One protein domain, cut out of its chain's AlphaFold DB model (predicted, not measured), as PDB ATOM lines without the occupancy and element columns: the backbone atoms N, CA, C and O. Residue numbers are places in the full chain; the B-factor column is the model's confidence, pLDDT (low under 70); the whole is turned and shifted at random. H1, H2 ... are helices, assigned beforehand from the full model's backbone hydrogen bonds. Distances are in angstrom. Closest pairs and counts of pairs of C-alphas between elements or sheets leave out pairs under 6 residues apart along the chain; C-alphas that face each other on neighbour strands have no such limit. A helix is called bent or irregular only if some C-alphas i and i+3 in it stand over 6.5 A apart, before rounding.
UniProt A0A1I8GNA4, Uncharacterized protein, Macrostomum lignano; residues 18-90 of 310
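Overview. This is residues 18 to 90 of the 310 residues of an uncharacterized protein of Macrostomum lignano (UniProt A0A1I8GNA4). Three helices follow one another round a loose, hollow triangle: H1b, H2 and H3 make its sides, with a turn of the chain between one side and the next. The triangle is not closed, as H3 stays apart from both arms of H1, and H1a turns off sharply from H1b. The printed part has 73 residues with three named helices, H1, H2 and H3 in that order, and no named strand; its class is all helix. The whole is loose, with a radius of gyration of the C-alphas of 15.2 A and spans of 37 by 31 by 29 A.

Arrangement. H1, residues 18 to 37, was assigned as one helix by its hydrogen bonds but is bent: C-alphas 25 and 28 are 7.8 A apart. Its arms H1a, residues 18 to 25, and H1b, residues 28 to 37, are about perpendicular at 84 degrees. H1b touches H2, residues 42 to 61, with residues 44 to 48 of H2 alone; the closest C-alphas, of Leu 36 and Ser 45, are 4.6 A apart. Their lines are about perpendicular at 86 degrees. H2 and H3, residues 66 to 90, are only just apart, the closest C-alphas being 8.0 A from each other. H1a is apart from H2 and H3, and H1b from H3. Every O i to N i+4 pair is within hydrogen-bond range in H1b and H2, against 3 of 4 in H1a and 19 of 21 in H3.

Along the chain. H1a begins at C-alpha 18 (233.998, 203.747, 179.125) and is irregular, C-alphas 22 and 25 being 7.0 A apart. H1b is 14.3 A long. H2 begins at C-alpha 42 (262.049, 221.742, 169.964) and is 28.1 A long. H3, 35.4 A long, ends at C-alpha 90 (253.217, 212.957, 199.125); it has a kink of 29 degrees near residue 83 and is only just irregular, C-alphas 85 and 88 being 6.52 A apart.

Size, cuts and confidence. The two C-alphas farthest apart, of Cys 18 and Leu 61, are 39.2 A from each other. The printed part has no cut, and both links are tight. Mean pLDDT of the printed part is 73.6; residues 27, 29, 40, 63 to 70 and 83 to 90 are under 70.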
ATOM      1  N   CYS A  18     233.097 204.510 178.251       71.12
ATOM      2  CA  CYS A  18     233.998 203.747 179.125       71.12
ATOM      3  C   CYS A  18     235.476 204.027 178.821       71.12
ATOM      4  O   CYS A  18     236.299 204.088 179.731       71.12
ATOM      5  N   LEU A  19     235.828 204.183 177.543       70.12
ATOM      6  CA  LEU A  19     237.183 204.532 177.131       70.12
ATOM      7  C   LEU A  19     237.538 205.957 177.565       70.12
ATOM      8  O   LEU A  19     238.635 206.188 178.066       70.12
ATOM      9  N   GLN A  20     236.608 206.897 177.408       74.44
ATOM     10  CA  GLN A  20     236.765 208.272 177.863       74.44
ATOM     11  C   GLN A  20     236.938 208.341 179.385       74.44
ATOM     12  O   GLN A  20     237.858 209.008 179.849       74.44
ATOM     13  N   ASP A  21     236.149 207.593 180.153       73.31
ATOM     14  CA  ASP A  21     236.260 207.523 181.613       73.31
ATOM     15  C   ASP A  21     237.589 206.892 182.059       73.31
ATOM     16  O   ASP A  21     238.207 207.339 183.026       73.31
ATOM     17  N   ALA A  22     238.083 205.886 181.328       70.94
ATOM     18  CA  ALA A  22     239.365 205.245 181.617       70.94
ATOM     19  C   ALA A  22     240.577 206.130 181.262       70.94
ATOM     20  O   ALA A  22     241.622 206.046 181.913       70.94
ATOM     21  N   ILE A  23     240.452 206.964 180.222       70.81
ATOM     22  CA  ILE A  23     241.530 207.820 179.701       70.81
ATOM     23  C   ILE A  23     241.524 209.215 180.334       70.81
ATOM     24  O   ILE A  23     242.581 209.835 180.404       70.81
ATOM     25  N   SER A  24     240.389 209.689 180.853       70.75
ATOM     26  CA  SER A  24     240.243 211.004 181.495       70.75
ATOM     27  C   SER A  24     241.343 211.316 182.533       70.75
ATOM     28  O   SER A  24     241.974 212.369 182.436       70.75
ATOM     29  N   PRO A  25     241.748 210.388 183.427       78.50
ATOM     30  CA  PRO A  25     242.849 210.638 184.367       78.50
ATOM     31  C   PRO A  25     244.232 210.832 183.719       78.50
ATOM     32  O   PRO A  25     245.169 211.268 184.388       78.50
ATOM     33  N   TRP A  26     244.391 210.447 182.453       72.50
ATOM     34  CA  TRP A  26     245.636 210.516 181.684       72.50
ATOM     35  C   TRP A  26     245.671 211.698 180.714       72.50
ATOM     36  O   TRP A  26     246.662 211.868 180.003       72.50
ATOM     37  N   GLU A  27     244.640 212.543 180.718       69.62
ATOM     38  CA  GLU A  27     244.547 213.757 179.909       69.62
ATOM     39  C   GLU A  27     245.818 214.616 179.894       69.62
ATOM     40  O   GLU A  27     246.359 214.857 178.807       69.62
ATOM     41  N   PRO A  28     246.392 215.008 181.048       70.69
ATOM     42  CA  PRO A  28     247.593 215.837 181.045       70.69
ATOM     43  C   PRO A  28     248.813 215.108 180.465       70.69
ATOM     44  O   PRO A  28     249.679 215.736 179.856       70.69
ATOM     45  N   ALA A  29     248.900 213.784 180.614       68.50
ATOM     46  CA  ALA A  29     249.985 212.996 180.032       68.50
ATOM     47  C   ALA A  29     249.844 212.898 178.507       68.50
ATOM     48  O   ALA A  29     250.828 213.040 177.781       68.50
ATOM     49  N   PHE A  30     248.617 212.712 178.024       70.19
ATOM     50  CA  PHE A  30     248.308 212.660 176.603       70.19
ATOM     51  C   PHE A  30     248.595 213.998 175.910       70.19
ATOM     52  O   PHE A  30     249.267 214.017 174.880       70.19
ATOM     53  N   MET A  31     248.201 215.118 176.521       71.81
ATOM     54  CA  MET A  31     248.494 216.461 176.003       71.81
ATOM     55  C   MET A  31     249.999 216.757 175.967       71.81
ATOM     56  O   MET A  31     250.513 217.299 174.984       71.81
ATOM     57  N   ARG A  32     250.752 216.332 176.990       70.75
ATOM     58  CA  ARG A  32     252.224 216.431 176.993       70.75
ATOM     59  C   ARG A  32     252.855 215.583 175.892       70.75
ATOM     60  O   ARG A  32     253.755 216.056 175.204       70.75
ATOM     61  N   LEU A  33     252.371 214.359 175.694       71.88
ATOM     62  CA  LEU A  33     252.850 213.471 174.638       71.88
ATOM     63  C   LEU A  33     252.579 214.056 173.247       71.88
ATOM     64  O   LEU A  33     253.470 214.061 172.403       71.88
ATOM     65  N   GLN A  34     251.382 214.602 173.018       74.75
ATOM     66  CA  GLN A  34     251.047 215.297 171.775       74.75
ATOM     67  C   GLN A  34     251.964 216.499 171.540       74.75
ATOM     68  O   GLN A  34     252.503 216.652 170.449       74.75
ATOM     69  N   THR A  35     252.211 217.303 172.575       73.88
ATOM     70  CA  THR A  35     253.116 218.462 172.509       73.88
ATOM     71  C   THR A  35     254.545 218.050 172.132       73.88
ATOM     72  O   THR A  35     255.188 218.706 171.308       73.88
ATOM     73  N   LEU A  36     255.030 216.933 172.687       75.12
ATOM     74  CA  LEU A  36     256.333 216.357 172.348       75.12
ATOM     75  C   LEU A  36     256.367 215.790 170.923       75.12
ATOM     76  O   LEU A  36     257.371 215.967 170.245       75.12
ATOM     77  N   LEU A  37     255.296 215.157 170.435       78.81
ATOM     78  CA  LEU A  37     255.232 214.641 169.057       78.81
ATOM     79  C   LEU A  37     255.071 215.742 167.997       78.81
ATOM     80  O   LEU A  37     255.486 215.566 166.856       78.81
ATOM     81  N   ILE A  38     254.465 216.874 168.355       79.06
ATOM     82  CA  ILE A  38     254.208 218.005 167.448       79.06
ATOM     83  C   ILE A  38     255.420 218.961 167.375       79.06
ATOM     84  O   ILE A  38     255.391 219.930 166.623       79.06
ATOM     85  N   PHE A  39     256.519 218.678 168.084       72.62
ATOM     86  CA  PHE A  39     257.722 219.526 168.122       72.62
ATOM     87  C   PHE A  39     257.467 220.961 168.628       72.62
ATOM     88  O   PHE A  39     258.148 221.889 168.199       72.62
ATOM     89  N   ARG A  40     256.525 221.170 169.565       68.19
ATOM     90  CA  ARG A  40     256.268 222.520 170.114       68.19
ATOM     91  C   ARG A  40     257.472 223.056 170.898       68.19
ATOM     92  O   ARG A  40     257.955 224.147 170.622       68.19
ATOM     93  N   ASP A  41     258.013 222.236 171.801       70.88
ATOM     94  CA  ASP A  41     259.268 222.507 172.512       70.88
ATOM     95  C   ASP A  41     260.406 221.754 171.811       70.88
ATOM     96  O   ASP A  41     260.669 220.586 172.122       70.88
ATOM     97  N   GLY A  42     261.079 222.398 170.853       71.88
ATOM     98  CA  GLY A  42     262.049 221.742 169.964       71.88
ATOM     99  C   GLY A  42     263.116 220.908 170.689       71.88
ATOM    100  O   GLY A  42     263.378 219.772 170.306       71.88
ATOM    101  N   THR A  43     263.678 221.408 171.793       77.00
ATOM    102  CA  THR A  43     264.720 220.695 172.556       77.00
ATOM    103  C   THR A  43     264.189 219.456 173.279       77.00
ATOM    104  O   THR A  43     264.796 218.389 173.197       77.00
ATOM    105  N   LYS A  44     263.036 219.564 173.953       77.75
ATOM    106  CA  LYS A  44     262.409 218.445 174.678       77.75
ATOM    107  C   LYS A  44     261.875 217.386 173.718       77.75
ATOM    108  O   LYS A  44     261.994 216.196 173.991       77.75
ATOM    109  N   SER A  45     261.326 217.814 172.583       82.25
ATOM    110  CA  SER A  45     260.856 216.928 171.522       82.25
ATOM    111  C   SER A  45     262.012 216.158 170.880       82.25
ATOM    112  O   SER A  45     261.975 214.931 170.847       82.25
ATOM    113  N   ILE A  46     263.104 216.827 170.489       84.44
ATOM    114  CA  ILE A  46     264.291 216.142 169.945       84.44
ATOM    115  C   ILE A  46     264.852 215.141 170.961       84.44
ATOM    116  O   ILE A  46     265.103 213.991 170.603       84.44
ATOM    117  N   ALA A  47     264.994 215.538 172.229       84.25
ATOM    118  CA  ALA A  47     265.459 214.638 173.283       84.25
ATOM    119  C   ALA A  47     264.548 213.405 173.436       84.25
ATOM    120  O   ALA A  47     265.041 212.288 173.573       84.25
ATOM    121  N   PHE A  48     263.228 213.589 173.351       84.62
ATOM    122  CA  PHE A  48     262.247 212.505 173.389       84.62
ATOM    123  C   PHE A  48     262.368 211.550 172.189       84.62
ATOM    124  O   PHE A  48     262.399 210.334 172.379       84.62
ATOM    125  N   TYR A  49     262.509 212.069 170.965       85.31
ATOM    126  CA  TYR A  49     262.723 211.246 169.765       85.31
ATOM    127  C   TYR A  49     264.040 210.467 169.849       85.31
ATOM    128  O   TYR A  49     264.065 209.264 169.588       85.31
ATOM    129  N   VAL A  50     265.128 211.125 170.267       87.06
ATOM    130  CA  VAL A  50     266.428 210.475 170.481       87.06
ATOM    131  C   VAL A  50     266.308 209.374 171.529       87.06
ATOM    132  O   VAL A  50     266.788 208.272 171.286       87.06
ATOM    133  N   ALA A  51     265.624 209.619 172.650       85.19
ATOM    134  CA  ALA A  51     265.409 208.608 173.679       85.19
ATOM    135  C   ALA A  51     264.673 207.379 173.123       85.19
ATOM    136  O   ALA A  51     265.148 206.264 173.309       85.19
ATOM    137  N   ILE A  52     263.581 207.569 172.370       87.25
ATOM    138  CA  ILE A  52     262.849 206.462 171.730       87.25
ATOM    139  C   ILE A  52     263.751 205.681 170.771       87.25
ATOM    140  O   ILE A  52     263.758 204.450 170.798       87.25
ATOM    141  N   HIS A  53     264.537 206.375 169.944       88.56
ATOM    142  CA  HIS A  53     265.468 205.726 169.024       88.56
ATOM    143  C   HIS A  53     266.557 204.947 169.756       88.56
ATOM    144  O   HIS A  53     266.822 203.803 169.393       88.56
ATOM    145  N   VAL A  54     267.149 205.521 170.804       85.94
ATOM    146  CA  VAL A  54     268.152 204.852 171.639       85.94
ATOM    147  C   VAL A  54     267.547 203.631 172.324       85.94
ATOM    148  O   VAL A  54     268.159 202.570 172.291       85.94
ATOM    149  N   THR A  55     266.336 203.728 172.877       83.88
ATOM    150  CA  THR A  55     265.632 202.585 173.472       83.88
ATOM    151  C   THR A  55     265.358 201.498 172.438       83.88
ATOM    152  O   THR A  55     265.613 200.327 172.706       83.88
ATOM    153  N   PHE A  56     264.894 201.858 171.240       84.06
ATOM    154  CA  PHE A  56     264.646 200.893 170.171       84.06
ATOM    155  C   PHE A  56     265.932 200.183 169.736       84.06
ATOM    156  O   PHE A  56     265.961 198.958 169.621       84.06
ATOM    157  N   VAL A  57     267.005 200.947 169.532       84.69
ATOM    158  CA  VAL A  57     268.326 200.428 169.164       84.69
ATOM    159  C   VAL A  57     268.887 199.545 170.276       84.69
ATOM    160  O   VAL A  57     269.390 198.464 169.991       84.69
ATOM    161  N   TYR A  58     268.731 199.939 171.538       80.12
ATOM    162  CA  TYR A  58     269.092 199.122 172.694       80.12
ATOM    163  C   TYR A  58     268.321 197.794 172.709       80.12
ATOM    164  O   TYR A  58     268.929 196.733 172.814       80.12
ATOM    165  N   CYS A  59     266.998 197.816 172.513       78.81
ATOM    166  CA  CYS A  59     266.192 196.597 172.413       78.81
ATOM    167  C   CYS A  59     266.625 195.700 171.242       78.81
ATOM    168  O   CYS A  59     266.667 194.480 171.403       78.81
ATOM    169  N   TYR A  60     266.968 196.299 170.097       79.12
ATOM    170  CA  TYR A  60     267.503 195.601 168.927       79.12
ATOM    171  C   TYR A  60     268.842 194.915 169.232       79.12
ATOM    172  O   TYR A  60     268.999 193.723 168.970       79.12
ATOM    173  N   LEU A  61     269.786 195.645 169.832       78.44
ATOM    174  CA  LEU A  61     271.130 195.160 170.169       78.44
ATOM    175  C   LEU A  61     271.112 194.077 171.247       78.44
ATOM    176  O   LEU A  61     271.868 193.113 171.166       78.44
ATOM    177  N   CYS A  62     270.248 194.211 172.252       72.94
ATOM    178  CA  CYS A  62     270.207 193.278 173.372       72.94
ATOM    179  C   CYS A  62     269.468 191.967 173.061       72.94
ATOM    180  O   CYS A  62     269.433 191.096 173.928       72.94
ATOM    181  N   ASN A  63     268.884 191.817 171.857       66.38
ATOM    182  CA  ASN A  63     268.086 190.659 171.422       66.38
ATOM    183  C   ASN A  63     267.209 190.090 172.552       66.38
ATOM    184  O   ASN A  63     267.152 188.884 172.805       66.38
ATOM    185  N   HIS A  64     266.574 190.991 173.300       62.97
ATOM    186  CA  HIS A  64     265.726 190.617 174.411       62.97
ATOM    187  C   HIS A  64     264.506 189.899 173.834       62.97
ATOM    188  O   HIS A  64     263.762 190.467 173.034       62.97
ATOM    189  N   GLY A  65     264.309 188.634 174.218       63.84
ATOM    190  CA  GLY A  65     263.117 187.887 173.837       63.84
ATOM    191  C   GLY A  65     261.853 188.677 174.191       63.84
ATOM    192  O   GLY A  65     261.850 189.492 175.117       63.84
ATOM    193  N   THR A  66     260.758 188.426 173.475       62.09
ATOM    194  CA  THR A  66     259.468 189.122 173.663       62.09
ATOM    195  C   THR A  66     259.012 189.175 175.127       62.09
ATOM    196  O   THR A  66     258.407 190.157 175.554       62.09
ATOM    197  N   LEU A  67     259.365 188.160 175.921       66.19
ATOM    198  CA  LEU A  67     259.084 188.070 177.355       66.19
ATOM    199  C   LEU A  67     259.840 189.105 178.201       66.19
ATOM    200  O   LEU A  67     259.289 189.620 179.169       66.19
ATOM    201  N   THR A  68     261.077 189.445 177.843       66.19
ATOM    202  CA  THR A  68     261.873 190.442 178.570       66.19
ATOM    203  C   THR A  68     261.335 191.850 178.327       66.19
ATOM    204  O   THR A  68     261.219 192.632 179.266       66.19
ATOM    205  N   ILE A  69     260.915 192.151 177.094       67.81
ATOM    206  CA  ILE A  69     260.244 193.418 176.762       67.81
ATOM    207  C   ILE A  69     258.906 193.518 177.505       67.81
ATOM    208  O   ILE A  69     258.602 194.553 178.094       67.81
ATOM    209  N   LEU A  70     258.127 192.431 177.529       68.50
ATOM    210  CA  LEU A  70     256.864 192.368 178.265       68.50
ATOM    211  C   LEU A  70     257.070 192.575 179.774       68.50
ATOM    212  O   LEU A  70     256.319 193.319 180.398       68.50
ATOM    213  N   SER A  71     258.104 191.959 180.351       70.25
ATOM    214  CA  SER A  71     258.466 192.133 181.760       70.25
ATOM    215  C   SER A  71     258.876 193.573 182.070       70.25
ATOM    216  O   SER A  71     258.433 194.124 183.075       70.25
ATOM    217  N   PHE A  72     259.644 194.215 181.187       72.69
ATOM    218  CA  PHE A  72     260.026 195.615 181.345       72.69
ATOM    219  C   PHE A  72     258.827 196.566 181.215       72.69
ATOM    220  O   PHE A  72     258.692 197.495 182.005       72.69
ATOM    221  N   LEU A  73     257.908 196.311 180.278       72.62
ATOM    222  CA  LEU A  73     256.656 197.068 180.160       72.62
ATOM    223  C   LEU A  73     255.783 196.930 181.410       72.62
ATOM    224  O   LEU A  73     255.283 197.929 181.917       72.62
ATOM    225  N   LEU A  74     255.625 195.711 181.931       72.31
ATOM    226  CA  LEU A  74     254.904 195.470 183.181       72.31
ATOM    227  C   LEU A  74     255.572 196.184 184.359       72.31
ATOM    228  O   LEU A  74     254.880 196.798 185.166       72.31
ATOM    229  N   LEU A  75     256.905 196.168 184.426       79.38
ATOM    230  CA  LEU A  75     257.659 196.906 185.434       79.38
ATOM    231  C   LEU A  75     257.409 198.415 185.326       79.38
ATOM    232  O   LEU A  75     257.141 199.050 186.339       79.38
ATOM    233  N   LEU A  76     257.435 198.989 184.121       76.75
ATOM    234  CA  LEU A  76     257.119 200.405 183.910       76.75
ATOM    235  C   LEU A  76     255.679 200.745 184.301       76.75
ATOM    236  O   LEU A  76     255.455 201.800 184.885       76.75
ATOM    237  N   LEU A  77     254.712 199.865 184.020       78.62
ATOM    238  CA  LEU A  77     253.324 200.047 184.449       78.62
ATOM    239  C   LEU A  77     253.200 200.031 185.974       78.62
ATOM    240  O   LEU A  77     252.537 200.901 186.527       78.62
ATOM    241  N   VAL A  78     253.877 199.100 186.652       78.06
ATOM    242  CA  VAL A  78     253.924 199.049 188.122       78.06
ATOM    243  C   VAL A  78     254.613 200.289 188.684       78.06
ATOM    244  O   VAL A  78     254.116 200.874 189.638       78.06
ATOM    245  N   ILE A  79     255.717 200.741 188.084       77.06
ATOM    246  CA  ILE A  79     256.398 201.974 188.495       77.06
ATOM    247  C   ILE A  79     255.483 203.180 188.288       77.06
ATOM    248  O   ILE A  79     255.407 204.013 189.177       77.06
ATOM    249  N   ALA A  80     254.767 203.281 187.167       72.44
ATOM    250  CA  ALA A  80     253.835 204.375 186.904       72.44
ATOM    251  C   ALA A  80     252.641 204.365 187.871       72.44
ATOM    252  O   ALA A  80     252.245 205.418 188.373       72.44
ATOM    253  N   ASP A  81     252.098 203.184 188.167       75.19
ATOM    254  CA  ASP A  81     251.032 202.992 189.151       75.19
ATOM    255  C   ASP A  81     251.501 203.358 190.566       75.19
ATOM    256  O   ASP A  81     250.837 204.106 191.288       75.19
ATOM    257  N   MET A  82     252.712 202.937 190.928       73.00
ATOM    258  CA  MET A  82     253.352 203.282 192.193       73.00
ATOM    259  C   MET A  82     253.672 204.781 192.265       73.00
ATOM    260  O   MET A  82     253.431 205.415 193.289       73.00
ATOM    261  N   TRP A  83     254.120 205.389 191.164       69.31
ATOM    262  CA  TRP A  83     254.392 206.823 191.056       69.31
ATOM    263  C   TRP A  83     253.116 207.648 191.243       69.31
ATOM    264  O   TRP A  83     253.111 208.648 191.960       69.31
ATOM    265  N   LYS A  84     252.006 207.208 190.647       64.56
ATOM    266  CA  LYS A  84     250.690 207.840 190.801       64.56
ATOM    267  C   LYS A  84     250.138 207.680 192.218       64.56
ATOM    268  O   LYS A  84     249.553 208.616 192.757       64.56
ATOM    269  N   THR A  85     250.316 206.507 192.818       66.50
ATOM    270  CA  THR A  85     249.689 206.165 194.101       66.50
ATOM    271  C   THR A  85     250.468 206.696 195.303       66.50
ATOM    272  O   THR A  85     249.840 207.122 196.272       66.50
ATOM    273  N   TYR A  86     251.803 206.712 195.233       64.69
ATOM    274  CA  TYR A  86     252.675 207.125 196.337       64.69
ATOM    275  C   TYR A  86     253.248 208.534 196.146       64.69
ATOM    276  O   TYR A  86     253.055 209.392 197.000       64.69
ATOM    277  N   ILE A  87     253.897 208.821 195.014       59.22
ATOM    278  CA  ILE A  87     254.689 210.057 194.864       59.22
ATOM    279  C   ILE A  87     253.794 211.296 194.712       59.22
ATOM    280  O   ILE A  87     254.046 212.324 195.336       59.22
ATOM    281  N   TRP A  88     252.702 211.204 193.950       51.75
ATOM    282  CA  TRP A  88     251.773 212.334 193.778       51.75
ATOM    283  C   TRP A  88     250.893 212.623 195.001       51.75
ATOM    284  O   TRP A  88     250.339 213.717 195.100       51.75
ATOM    285  N   LYS A  89     250.749 211.676 195.938       54.75
ATOM    286  CA  LYS A  89     250.043 211.935 197.203       54.75
ATOM    287  C   LYS A  89     250.927 212.653 198.221       54.75
ATOM    288  O   LYS A  89     250.404 213.477 198.965       54.75
ATOM    289  N   GLU A  90     252.227 212.358 198.221       56.25
ATOM    290  CA  GLU A  90     253.217 212.957 199.125       56.25
ATOM    291  C   GLU A  90     253.583 214.395 198.706       56.25
ATOM    292  O   GLU A  90     253.746 215.270 199.549       56.25
TER     293      GLU A  90